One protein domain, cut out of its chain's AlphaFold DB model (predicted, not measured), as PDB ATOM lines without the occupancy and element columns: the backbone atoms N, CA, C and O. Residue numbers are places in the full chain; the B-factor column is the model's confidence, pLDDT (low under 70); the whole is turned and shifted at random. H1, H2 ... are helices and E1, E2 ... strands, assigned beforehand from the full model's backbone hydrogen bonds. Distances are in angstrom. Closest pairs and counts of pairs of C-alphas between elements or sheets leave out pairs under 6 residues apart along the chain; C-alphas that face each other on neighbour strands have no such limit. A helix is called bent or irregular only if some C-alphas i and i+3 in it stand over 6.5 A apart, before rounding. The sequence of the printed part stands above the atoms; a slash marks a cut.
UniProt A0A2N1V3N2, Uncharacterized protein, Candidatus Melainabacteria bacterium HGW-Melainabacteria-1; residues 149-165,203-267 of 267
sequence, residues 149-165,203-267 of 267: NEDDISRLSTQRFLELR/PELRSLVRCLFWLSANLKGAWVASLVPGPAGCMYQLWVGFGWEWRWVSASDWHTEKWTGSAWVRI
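Overview. This is residues 149 to 165 and 203 to 267 of the 267 residues of an uncharacterized protein of Candidatus Melainabacteria bacterium HGW-Melainabacteria-1 (UniProt A0A2N1V3N2). Two helices, H1 and H2, lie side by side over one face of a three-stranded antiparallel sheet, E1-E2-E3, H1 over edge strand E1. After E3 comes a tail with no named element, residues 251 to 267. The printed part has 82 residues, with two named helices and three named strands in the order H1 H2 E1 E2 E3 along the chain, mixed in class. The whole is compact, radius of gyration of the C-alphas 11.8 A, spanning 35 by 27 by 26 A.

Arrangement. H1, residues 152 to 164, and H2, residues 203 to 219, touch, closest at the C-alphas of Leu 164 and Leu 205, 5.9 A, opposite ways at a shallow tilt of 13 degrees. Both are on the same face, two layers, of the meander, each strand the antiparallel neighbour of the one before: E1, 224 to 230; E2, 233 to 240; E3, 243 to 250. Within hydrogen-bond range are N 228 and O 235, 2.8 A, and N 236 and O 247, 2.9 A. Every O i to N i+4 pair is within range in H1, 11 of 13 in H2, which is irregular: C-alphas 210 and 213 are 7.4 A apart.

Along the chain. H1, 18.3 A, begins at C-alpha 152 (-27.438, -41.394, 4.049). H2 measures 22.4 A, E1 17.0 A, E2 20.7 A. E3, 22.8 A, ends at C-alpha 250 (-42.766, -45.650, 15.791).

Size, cuts and confidence. Farthest apart, 34.8 A, are the C-alphas of Arg 165 and Phe 242. Residues 166 to 202 are not printed; C-alphas 165 and 203 are 11.5 A apart across the cut. Residues 251 to 267 have pLDDT under 70.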
ATOM      1  N   ASN A 149     -21.592 -38.522   9.089       85.50
ATOM      2  CA  ASN A 149     -21.904 -38.215   7.680       85.50
ATOM      3  C   ASN A 149     -21.365 -39.252   6.670       85.50
ATOM      4  O   ASN A 149     -21.026 -38.918   5.537       85.50
ATOM      5  N   GLU A 150     -21.256 -40.507   7.090       89.12
ATOM      6  CA  GLU A 150     -20.613 -41.591   6.339       89.12
ATOM      7  C   GLU A 150     -21.607 -42.418   5.509       89.12
ATOM      8  O   GLU A 150     -21.209 -43.186   4.637       89.12
ATOM      9  N   ASP A 151     -22.906 -42.253   5.765       93.19
ATOM     10  CA  ASP A 151     -24.011 -42.846   5.015       93.19
ATOM     11  C   ASP A 151     -25.235 -41.910   5.001       93.19
ATOM     12  O   ASP A 151     -25.270 -40.884   5.690       93.19
ATOM     13  N   ASP A 152     -26.248 -42.239   4.195       95.75
ATOM     14  CA  ASP A 152     -27.438 -41.394   4.049       95.75
ATOM     15  C   ASP A 152     -28.178 -41.184   5.368       95.75
ATOM     16  O   ASP A 152     -28.581 -40.059   5.676       95.75
ATOM     17  N   ILE A 153     -28.341 -42.242   6.171       95.56
ATOM     18  CA  ILE A 153     -29.099 -42.138   7.417       95.56
ATOM     19  C   ILE A 153     -28.365 -41.304   8.469       95.56
ATOM     20  O   ILE A 153     -29.013 -40.501   9.139       95.56
ATOM     21  N   SER A 154     -27.038 -41.419   8.595       94.69
ATOM     22  CA  SER A 154     -26.253 -40.568   9.502       94.69
ATOM     23  C   SER A 154     -26.335 -39.098   9.090       94.69
ATOM     24  O   SER A 154     -26.627 -38.253   9.938       94.69
ATOM     25  N   ARG A 155     -26.197 -38.791   7.792       96.31
ATOM     26  CA  ARG A 155     -26.329 -37.427   7.252       96.31
ATOM     27  C   ARG A 155     -27.716 -36.835   7.507       96.31
ATOM     28  O   ARG A 155     -27.831 -35.721   8.017       96.31
ATOM     29  N   LEU A 156     -28.776 -37.573   7.173       97.50
ATOM     30  CA  LEU A 156     -30.159 -37.128   7.372       97.50
ATOM     31  C   LEU A 156     -30.496 -36.952   8.857       97.50
ATOM     32  O   LEU A 156     -31.146 -35.978   9.227       97.50
ATOM     33  N   SER A 157     -30.024 -37.861   9.714       96.19
ATOM     34  CA  SER A 157     -30.215 -37.771  11.166       96.19
ATOM     35  C   SER A 157     -29.545 -36.527  11.743       96.19
ATOM     36  O   SER A 157     -30.171 -35.798  12.511       96.19
ATOM     37  N   THR A 158     -28.304 -36.240  11.330       96.06
ATOM     38  CA  THR A 158     -27.597 -35.013  11.713       96.06
ATOM     39  C   THR A 158     -28.343 -33.780  11.252       96.06
ATOM     40  O   THR A 158     -28.622 -32.908  12.067       96.06
ATOM     41  N   GLN A 159     -28.726 -33.719   9.977       97.00
ATOM     42  CA  GLN A 159     -29.456 -32.578   9.440       97.00
ATOM     43  C   GLN A 159     -30.738 -32.304  10.241       97.00
ATOM     44  O   GLN A 159     -30.945 -31.186  10.707       97.00
ATOM     45  N   ARG A 160     -31.577 -33.326  10.454       97.19
ATOM     46  CA  ARG A 160     -32.843 -33.161  11.181       97.19
ATOM     47  C   ARG A 160     -32.644 -32.788  12.640       97.19
ATOM     48  O   ARG A 160     -33.405 -31.979  13.160       97.19
ATOM     49  N   PHE A 161     -31.624 -33.337  13.294       96.62
ATOM     50  CA  PHE A 161     -31.295 -32.931  14.652       96.62
ATOM     51  C   PHE A 161     -30.885 -31.455  14.697       96.62
ATOM     52  O   PHE A 161     -31.429 -30.700  15.496       96.62
ATOM     53  N   LEU A 162     -29.989 -31.019  13.806       95.56
ATOM     54  CA  LEU A 162     -29.526 -29.629  13.750       95.56
ATOM     55  C   LEU A 162     -30.650 -28.629  13.450       95.56
ATOM     56  O   LEU A 162     -30.621 -27.524  13.984       95.56
ATOM     57  N   GLU A 163     -31.629 -29.012  12.627       96.06
ATOM     58  CA  GLU A 163     -32.811 -28.198  12.311       96.06
ATOM     59  C   GLU A 163     -33.774 -28.057  13.499       96.06
ATOM     60  O   GLU A 163     -34.370 -26.997  13.683       96.06
ATOM     61  N   LEU A 164     -33.950 -29.122  14.286       95.88
ATOM     62  CA  LEU A 164     -34.963 -29.186  15.344       95.88
ATOM     63  C   LEU A 164     -34.436 -28.815  16.732       95.88
ATOM     64  O   LEU A 164     -35.233 -28.500  17.619       95.88
ATOM     65  N   ARG A 165     -33.124 -28.917  16.962       92.88
ATOM     66  CA  ARG A 165     -32.552 -28.776  18.301       92.88
ATOM     67  C   ARG A 165     -32.679 -27.344  18.842       92.88
ATOM     68  O   ARG A 165     -32.432 -26.377  18.117       92.88
ATOM     69  N   PRO A 203     -42.394 -32.491  19.884       93.75
ATOM     70  CA  PRO A 203     -42.730 -33.899  19.653       93.75
ATOM     71  C   PRO A 203     -41.879 -34.568  18.560       93.75
ATOM     72  O   PRO A 203     -41.515 -35.738  18.684       93.75
ATOM     73  N   GLU A 204     -41.526 -33.820  17.517       95.25
ATOM     74  CA  GLU A 204     -40.690 -34.259  16.400       95.25
ATOM     75  C   GLU A 204     -39.259 -34.545  16.856       95.25
ATOM     76  O   GLU A 204     -38.730 -35.622  16.585       95.25
ATOM     77  N   LEU A 205     -38.645 -33.618  17.604       95.81
ATOM     78  CA  LEU A 205     -37.298 -33.806  18.144       95.81
ATOM     79  C   LEU A 205     -37.269 -34.978  19.124       95.81
ATOM     80  O   LEU A 205     -36.372 -35.818  19.062       95.81
ATOM     81  N   ARG A 206     -38.283 -35.069  19.993       93.81
ATOM     82  CA  ARG A 206     -38.441 -36.187  20.927       93.81
ATOM     83  C   ARG A 206     -38.483 -37.519  20.191       93.81
ATOM     84  O   ARG A 206     -37.816 -38.452  20.618       93.81
ATOM     85  N   SER A 207     -39.254 -37.617  19.112       91.75
ATOM     86  CA  SER A 207     -39.359 -38.852  18.332       91.75
ATOM     87  C   SER A 207     -38.071 -39.160  17.576       91.75
ATOM     88  O   SER A 207     -37.632 -40.308  17.600       91.75
ATOM     89  N   LEU A 208     -37.433 -38.149  16.977       94.19
ATOM     90  CA  LEU A 208     -36.147 -38.302  16.297       94.19
ATOM     91  C   LEU A 208     -35.100 -38.881  17.240       94.19
ATOM     92  O   LEU A 208     -34.609 -39.975  16.979       94.19
ATOM     93  N   VAL A 209     -34.816 -38.183  18.347       93.12
ATOM     94  CA  VAL A 209     -33.787 -38.551  19.341       93.12
ATOM     95  C   VAL A 209     -33.940 -39.995  19.771       93.12
ATOM     96  O   VAL A 209     -32.967 -40.700  19.962       93.12
ATOM     97  N   ARG A 210     -35.176 -40.438  19.896       89.69
ATOM     98  CA  ARG A 210     -35.546 -41.707  20.494       89.69
ATOM     99  C   ARG A 210     -35.510 -42.839  19.440       89.69
ATOM    100  O   ARG A 210     -35.239 -43.986  19.780       89.69
ATOM    101  N   CYS A 211     -35.623 -42.501  18.147       89.62
ATOM    102  CA  CYS A 211     -35.415 -43.406  17.005       89.62
ATOM    103  C   CYS A 211     -33.955 -43.502  16.516       89.62
ATOM    104  O   CYS A 211     -33.646 -44.429  15.766       89.62
ATOM    105  N   LEU A 212     -33.069 -42.564  16.877       91.38
ATOM    106  CA  LEU A 212     -31.742 -42.403  16.254       91.38
ATOM    107  C   LEU A 212     -30.915 -43.691  16.223       91.38
ATOM    108  O   LEU A 212     -30.418 -44.077  15.163       91.38
ATOM    109  N   PHE A 213     -30.799 -44.381  17.359       89.56
ATOM    110  CA  PHE A 213     -30.011 -45.610  17.416       89.56
ATOM    111  C   PHE A 213     -30.598 -46.705  16.519       89.56
ATOM    112  O   PHE A 213     -29.853 -47.359  15.793       89.56
ATOM    113  N   TRP A 214     -31.925 -46.874  16.514       89.38
ATOM    114  CA  TRP A 214     -32.590 -47.845  15.642       89.38
ATOM    115  C   TRP A 214     -32.315 -47.547  14.171       89.38
ATOM    116  O   TRP A 214     -31.914 -48.441  13.425       89.38
ATOM    117  N   LEU A 215     -32.511 -46.286  13.769       90.62
ATOM    118  CA  LEU A 215     -32.303 -45.821  12.400       90.62
ATOM    119  C   LEU A 215     -30.866 -46.099  11.959       90.62
ATOM    120  O   LEU A 215     -30.648 -46.681  10.902       90.62
ATOM    121  N   SER A 216     -29.894 -45.758  12.804       90.50
ATOM    122  CA  SER A 216     -28.478 -46.001  12.535       90.50
ATOM    123  C   SER A 216     -28.149 -47.490  12.435       90.50
ATOM    124  O   SER A 216     -27.516 -47.922  11.475       90.50
ATOM    125  N   ALA A 217     -28.619 -48.302  13.385       86.69
ATOM    126  CA  ALA A 217     -28.318 -49.728  13.431       86.69
ATOM    127  C   ALA A 217     -28.940 -50.512  12.263       86.69
ATOM    128  O   ALA A 217     -28.332 -51.468  11.784       86.69
ATOM    129  N   ASN A 218     -30.127 -50.115  11.793       87.12
ATOM    130  CA  ASN A 218     -30.888 -50.872  10.792       87.12
ATOM    131  C   ASN A 218     -30.762 -50.327   9.366       87.12
ATOM    132  O   ASN A 218     -30.932 -51.086   8.415       87.12
ATOM    133  N   LEU A 219     -30.495 -49.030   9.197       90.88
ATOM    134  CA  LEU A 219     -30.423 -48.386   7.879       90.88
ATOM    135  C   LEU A 219     -28.990 -48.020   7.473       90.88
ATOM    136  O   LEU A 219     -28.789 -47.386   6.437       90.88
ATOM    137  N   LYS A 220     -27.979 -48.422   8.254       88.81
ATOM    138  CA  LYS A 220     -26.568 -48.269   7.880       88.81
ATOM    139  C   LYS A 220     -26.308 -48.880   6.501       88.81
ATOM    140  O   LYS A 220     -26.566 -50.058   6.273       88.81
ATOM    141  N   GLY A 221     -25.756 -48.069   5.600       89.06
ATOM    142  CA  GLY A 221     -25.452 -48.466   4.220       89.06
ATOM    143  C   GLY A 221     -26.672 -48.614   3.304       89.06
ATOM    144  O   GLY A 221     -26.501 -48.922   2.125       89.06
ATOM    145  N   ALA A 222     -27.888 -48.385   3.806       91.62
ATOM    146  CA  ALA A 222     -29.085 -48.346   2.982       91.62
ATOM    147  C   ALA A 222     -29.194 -47.008   2.234       91.62
ATOM    148  O   ALA A 222     -28.720 -45.976   2.706       91.62
ATOM    149  N   TRP A 223     -29.859 -47.023   1.078       94.62
ATOM    150  CA  TRP A 223     -30.147 -45.812   0.309       94.62
ATOM    151  C   TRP A 223     -31.412 -45.157   0.837       94.62
ATOM    152  O   TRP A 223     -32.520 -45.668   0.639       94.62
ATOM    153  N   VAL A 224     -31.239 -44.030   1.521       96.19
ATOM    154  CA  VAL A 224     -32.326 -43.306   2.183       96.19
ATOM    155  C   VAL A 224     -32.398 -41.899   1.610       96.19
ATOM    156  O   VAL A 224     -31.485 -41.095   1.778       96.19
ATOM    157  N   ALA A 225     -33.499 -41.580   0.933       96.31
ATOM    158  CA  ALA A 225     -33.665 -40.282   0.283       96.31
ATOM    159  C   ALA A 225     -34.159 -39.196   1.247       96.31
ATOM    160  O   ALA A 225     -33.837 -38.020   1.082       96.31
ATOM    161  N   SER A 226     -34.956 -39.573   2.251       96.88
ATOM    162  CA  SER A 226     -35.587 -38.621   3.162       96.88
ATOM    163  C   SER A 226     -35.824 -39.222   4.541       96.88
ATOM    164  O   SER A 226     -36.056 -40.424   4.668       96.88
ATOM    165  N   LEU A 227     -35.795 -38.356   5.552       97.31
ATOM    166  CA  LEU A 227     -36.168 -38.618   6.938       97.31
ATOM    167  C   LEU A 227     -37.048 -37.456   7.410       97.31
ATOM    168  O   LEU A 227     -36.664 -36.293   7.267       97.31
ATOM    169  N   VAL A 228     -38.218 -37.762   7.961       96.81
ATOM    170  CA  VAL A 228     -39.204 -36.794   8.448       96.81
ATOM    171  C   VAL A 228     -39.644 -37.214   9.852       96.81
ATOM    172  O   VAL A 228     -40.427 -38.158   9.992       96.81
ATOM    173  N   PRO A 229     -39.135 -36.554  10.902       95.19
ATOM    174  CA  PRO A 229     -39.618 -36.765  12.258       95.19
ATOM    175  C   PRO A 229     -41.054 -36.255  12.411       95.19
ATOM    176  O   PRO A 229     -41.391 -35.179  11.925       95.19
ATOM    177  N   GLY A 230     -41.891 -37.029  13.093       91.94
ATOM    178  CA  GLY A 230     -43.264 -36.676  13.443       91.94
ATOM    179  C   GLY A 230     -43.519 -36.853  14.942       91.94
ATOM    180  O   GLY A 230     -42.637 -37.296  15.676       91.94
ATOM    181  N   PRO A 231     -44.731 -36.558  15.433       88.31
ATOM    182  CA  PRO A 231     -45.032 -36.587  16.866       88.31
ATOM    183  C   PRO A 231     -45.027 -37.991  17.499       88.31
ATOM    184  O   PRO A 231     -44.948 -38.097  18.719       88.31
ATOM    185  N   ALA A 232     -45.119 -39.059  16.699       85.62
ATOM    186  CA  ALA A 232     -45.209 -40.445  17.176       85.62
ATOM    187  C   ALA A 232     -44.079 -41.367  16.665       85.62
ATOM    188  O   ALA A 232     -44.129 -42.583  16.876       85.62
ATOM    189  N   GLY A 233     -43.098 -40.824  15.940       90.44
ATOM    190  CA  GLY A 233     -42.107 -41.624  15.222       90.44
ATOM    191  C   GLY A 233     -41.406 -40.861  14.103       90.44
ATOM    192  O   GLY A 233     -41.405 -39.633  14.079       90.44
ATOM    193  N   CYS A 234     -40.793 -41.588  13.176       92.69
ATOM    194  CA  CYS A 234     -40.109 -41.035  12.011       92.69
ATOM    195  C   CYS A 234     -40.564 -41.740  10.730       92.69
ATOM    196  O   CYS A 234     -40.613 -42.969  10.669       92.69
ATOM    197  N   MET A 235     -40.835 -40.963   9.682       94.94
ATOM    198  CA  MET A 235     -40.964 -41.471   8.317       94.94
ATOM    199  C   MET A 235     -39.631 -41.412   7.606       94.94
ATOM    200  O   MET A 235     -38.902 -40.433   7.744       94.94
ATOM    201  N   TYR A 236     -39.340 -42.405   6.783       94.31
ATOM    202  CA  TYR A 236     -38.185 -42.374   5.901       94.31
ATOM    203  C   TYR A 236     -38.511 -42.984   4.543       94.31
ATOM    204  O   TYR A 236     -39.381 -43.847   4.427       94.31
ATOM    205  N   GLN A 237     -37.818 -42.516   3.510       96.44
ATOM    206  CA  GLN A 237     -37.973 -43.014   2.148       96.44
ATOM    207  C   GLN A 237     -36.773 -43.890   1.790       96.44
ATOM    208  O   GLN A 237     -35.650 -43.395   1.705       96.44
ATOM    209  N   LEU A 238     -37.017 -45.184   1.601       94.56
ATOM    210  CA  LEU A 238     -36.006 -46.219   1.388       94.56
ATOM    211  C   LEU A 238     -36.083 -46.753  -0.045       94.56
ATOM    212  O   LEU A 238     -37.181 -46.992  -0.549       94.56
ATOM    213  N   TRP A 239     -34.939 -46.978  -0.694       91.50
ATOM    214  CA  TRP A 239     -34.909 -47.700  -1.968       91.50
ATOM    215  C   TRP A 239     -35.016 -49.205  -1.721       91.50
ATOM    216  O   TRP A 239     -34.165 -49.793  -1.049       91.50
ATOM    217  N   VAL A 240     -36.045 -49.842  -2.277       88.81
ATOM    218  CA  VAL A 240     -36.280 -51.284  -2.145       88.81
ATOM    219  C   VAL A 240     -36.572 -51.867  -3.522       88.81
ATOM    220  O   VAL A 240     -37.463 -51.411  -4.239       88.81
ATOM    221  N   GLY A 241     -35.803 -52.885  -3.910       87.50
ATOM    222  CA  GLY A 241     -35.893 -53.483  -5.241       87.50
ATOM    223  C   GLY A 241     -35.602 -52.457  -6.338       87.50
ATOM    224  O   GLY A 241     -34.446 -52.104  -6.569       87.50
ATOM    225  N   PHE A 242     -36.658 -51.980  -7.000       91.50
ATOM    226  CA  PHE A 242     -36.583 -51.070  -8.148       91.50
ATOM    227  C   PHE A 242     -37.307 -49.731  -7.926       91.50
ATOM    228  O   PHE A 242     -37.612 -49.040  -8.897       91.50
ATOM    229  N   GLY A 243     -37.617 -49.360  -6.679       92.06
ATOM    230  CA  GLY A 243     -38.335 -48.117  -6.400       92.06
ATOM    231  C   GLY A 243     -38.160 -47.576  -4.985       92.06
ATOM    232  O   GLY A 243     -37.601 -48.225  -4.103       92.06
ATOM    233  N   TRP A 244     -38.661 -46.356  -4.787       93.88
ATOM    234  CA  TRP A 244     -38.707 -45.687  -3.491       93.88
ATOM    235  C   TRP A 244     -39.981 -46.054  -2.729       93.88
ATOM    236  O   TRP A 244     -41.086 -45.893  -3.246       93.88
ATOM    237  N   GLU A 245     -39.830 -46.457  -1.471       92.75
ATOM    238  CA  GLU A 245     -40.934 -46.769  -0.564       92.75
ATOM    239  C   GLU A 245     -40.858 -45.906   0.698       92.75
ATOM    240  O   GLU A 245     -39.802 -45.797   1.327       92.75
ATOM    241  N   TRP A 246     -41.987 -45.321   1.103       92.56
ATOM    242  CA  TRP A 246     -42.110 -44.673   2.408       92.56
ATOM    243  C   TRP A 246     -42.353 -45.709   3.497       92.56
ATOM    244  O   TRP A 246     -43.222 -46.574   3.378       92.56
ATOM    245  N   ARG A 247     -41.592 -45.595   4.581       90.56
ATOM    246  CA  ARG A 247     -41.690 -46.449   5.760       90.56
ATOM    247  C   ARG A 247     -41.787 -45.601   7.014       90.56
ATOM    248  O   ARG A 247     -41.324 -44.463   7.047       90.56
ATOM    249  N   TRP A 248     -42.409 -46.172   8.035       88.44
ATOM    250  CA  TRP A 248     -42.599 -45.558   9.341       88.44
ATOM    251  C   TRP A 248     -41.859 -46.378  10.397       88.44
ATOM    252  O   TRP A 248     -41.885 -47.608  10.349       88.44
ATOM    253  N   VAL A 249     -41.215 -45.702  11.346       85.50
ATOM    254  CA  VAL A 249     -40.747 -46.290  12.605       85.50
ATOM    255  C   VAL A 249     -41.393 -45.530  13.755       85.50
ATOM    256  O   VAL A 249     -41.293 -44.306  13.828       85.50
ATOM    257  N   SER A 250     -42.102 -46.240  14.630       77.94
ATOM    258  CA  SER A 250     -42.766 -45.650  15.791       77.94
ATOM    259  C   SER A 250     -41.976 -45.830  17.083       77.94
ATOM    260  O   SER A 250     -41.062 -46.649  17.190       77.94
ATOM    261  N   ALA A 251     -42.433 -45.114  18.108       61.28
ATOM    262  CA  ALA A 251     -42.006 -45.313  19.484       61.28
ATOM    263  C   ALA A 251     -42.286 -46.725  20.042       61.28
ATOM    264  O   ALA A 251     -41.663 -47.127  21.012       61.28
ATOM    265  N   SER A 252     -43.220 -47.502  19.488       62.34
ATOM    266  CA  SER A 252     -43.370 -48.910  19.887       62.34
ATOM    267  C   SER A 252     -42.385 -49.818  19.153       62.34
ATOM    268  O   SER A 252     -41.898 -50.782  19.739       62.34
ATOM    269  N   ASP A 253     -42.039 -49.479  17.909       53.97
ATOM    270  CA  ASP A 253     -41.182 -50.303  17.045       53.97
ATOM    271  C   ASP A 253     -39.702 -50.232  17.441       53.97
ATOM    272  O   ASP A 253     -38.931 -51.136  17.120       53.97
ATOM    273  N   TRP A 254     -39.279 -49.198  18.182       62.06
ATOM    274  CA  TRP A 254     -37.930 -49.191  18.744       62.06
ATOM    275  C   TRP A 254     -37.772 -50.204  19.882       62.06
ATOM    276  O   TRP A 254     -36.652 -50.623  20.139       62.06
ATOM    277  N   HIS A 255     -38.855 -50.654  20.542       52.31
ATOM    278  CA  HIS A 255     -38.752 -51.613  21.653       52.31
ATOM    279  C   HIS A 255     -38.418 -53.034  21.197       52.31
ATOM    280  O   HIS A 255     -38.059 -53.893  22.001       52.31
ATOM    281  N   THR A 256     -38.511 -53.272  19.897       49.34
ATOM    282  CA  THR A 256     -38.200 -54.542  19.276       49.34
ATOM    283  C   THR A 256     -36.851 -54.421  18.576       49.34
ATOM    284  O   THR A 256     -36.721 -53.739  17.564       49.34
ATOM    285  N   GLU A 257     -35.836 -55.148  19.058       42.91
ATOM    286  CA  GLU A 257     -34.567 -55.355  18.325       42.91
ATOM    287  C   GLU A 257     -34.777 -55.954  16.927       42.91
ATOM    288  O   GLU A 257     -33.870 -55.996  16.099       42.91
ATOM    289  N   LYS A 258     -35.988 -56.448  16.671       39.59
ATOM    290  CA  LYS A 258     -36.421 -57.007  15.409       39.59
ATOM    291  C   LYS A 258     -37.419 -56.086  14.740       39.59
ATOM    292  O   LYS A 258     -38.371 -55.626  15.352       39.59
ATOM    293  N   TRP A 259     -37.215 -55.937  13.441       41.12
ATOM    294  CA  TRP A 259     -38.185 -55.470  12.467       41.12
ATOM    295  C   TRP A 259     -39.566 -56.109  12.713       41.12
ATOM    296  O   TRP A 259     -39.781 -57.277  12.382       41.12
ATOM    297  N   THR A 260     -40.507 -55.368  13.301       36.91
ATOM    298  CA  THR A 260     -41.935 -55.690  13.219       36.91
ATOM    299  C   THR A 260     -42.468 -54.985  11.982       36.91
ATOM    300  O   THR A 260     -42.411 -53.766  11.868       36.91
ATOM    301  N   GLY A 261     -42.850 -55.780  10.987       37.16
ATOM    302  CA  GLY A 261     -43.048 -55.326   9.617       37.16
ATOM    303  C   GLY A 261     -43.986 -54.127   9.455       37.16
ATOM    304  O   GLY A 261     -45.046 -54.042  10.065       37.16
ATOM    305  N   SER A 262     -43.565 -53.247   8.549       38.84
ATOM    306  CA  SER A 262     -44.361 -52.431   7.629       38.84
ATOM    307  C   SER A 262     -45.784 -52.042   8.058       38.84
ATOM    308  O   SER A 262     -46.759 -52.677   7.653       38.84
ATOM    309  N   ALA A 263     -45.934 -50.887   8.708       40.78
ATOM    310  CA  ALA A 263     -47.111 -50.061   8.454       40.78
ATOM    311  C   ALA A 263     -46.867 -49.295   7.143       40.78
ATOM    312  O   ALA A 263     -46.082 -48.348   7.090       40.78
ATOM    313  N   TRP A 264     -47.486 -49.755   6.056       38.56
ATOM    314  CA  TRP A 264     -47.453 -49.061   4.771       38.56
ATOM    315  C   TRP A 264     -48.293 -47.789   4.869       38.56
ATOM    316  O   TRP A 264     -49.511 -47.865   5.019       38.56
ATOM    317  N   VAL A 265     -47.663 -46.623   4.741       36.06
ATOM    318  CA  VAL A 265     -48.384 -45.374   4.483       36.06
ATOM    319  C   VAL A 265     -48.386 -45.172   2.972       36.06
ATOM    320  O   VAL A 265     -47.375 -44.780   2.392       36.06
ATOM    321  N   ARG A 266     -49.507 -45.487   2.312       28.78
ATOM    322  CA  ARG A 266     -49.773 -44.968   0.963       28.78
ATOM    323  C   ARG A 266     -50.179 -43.505   1.127       28.78
ATOM    324  O   ARG A 266     -51.225 -43.246   1.716       28.78
ATOM    325  N   ILE A 267     -49.324 -42.595   0.664       33.75
ATOM    326  CA  ILE A 267     -49.675 -41.186   0.437       33.75
ATOM    327  C   ILE A 267     -50.293 -41.089  -0.954       33.75
ATOM    328  O   ILE A 267     -49.700 -41.693  -1.880       33.75
TER     329      ILE A 267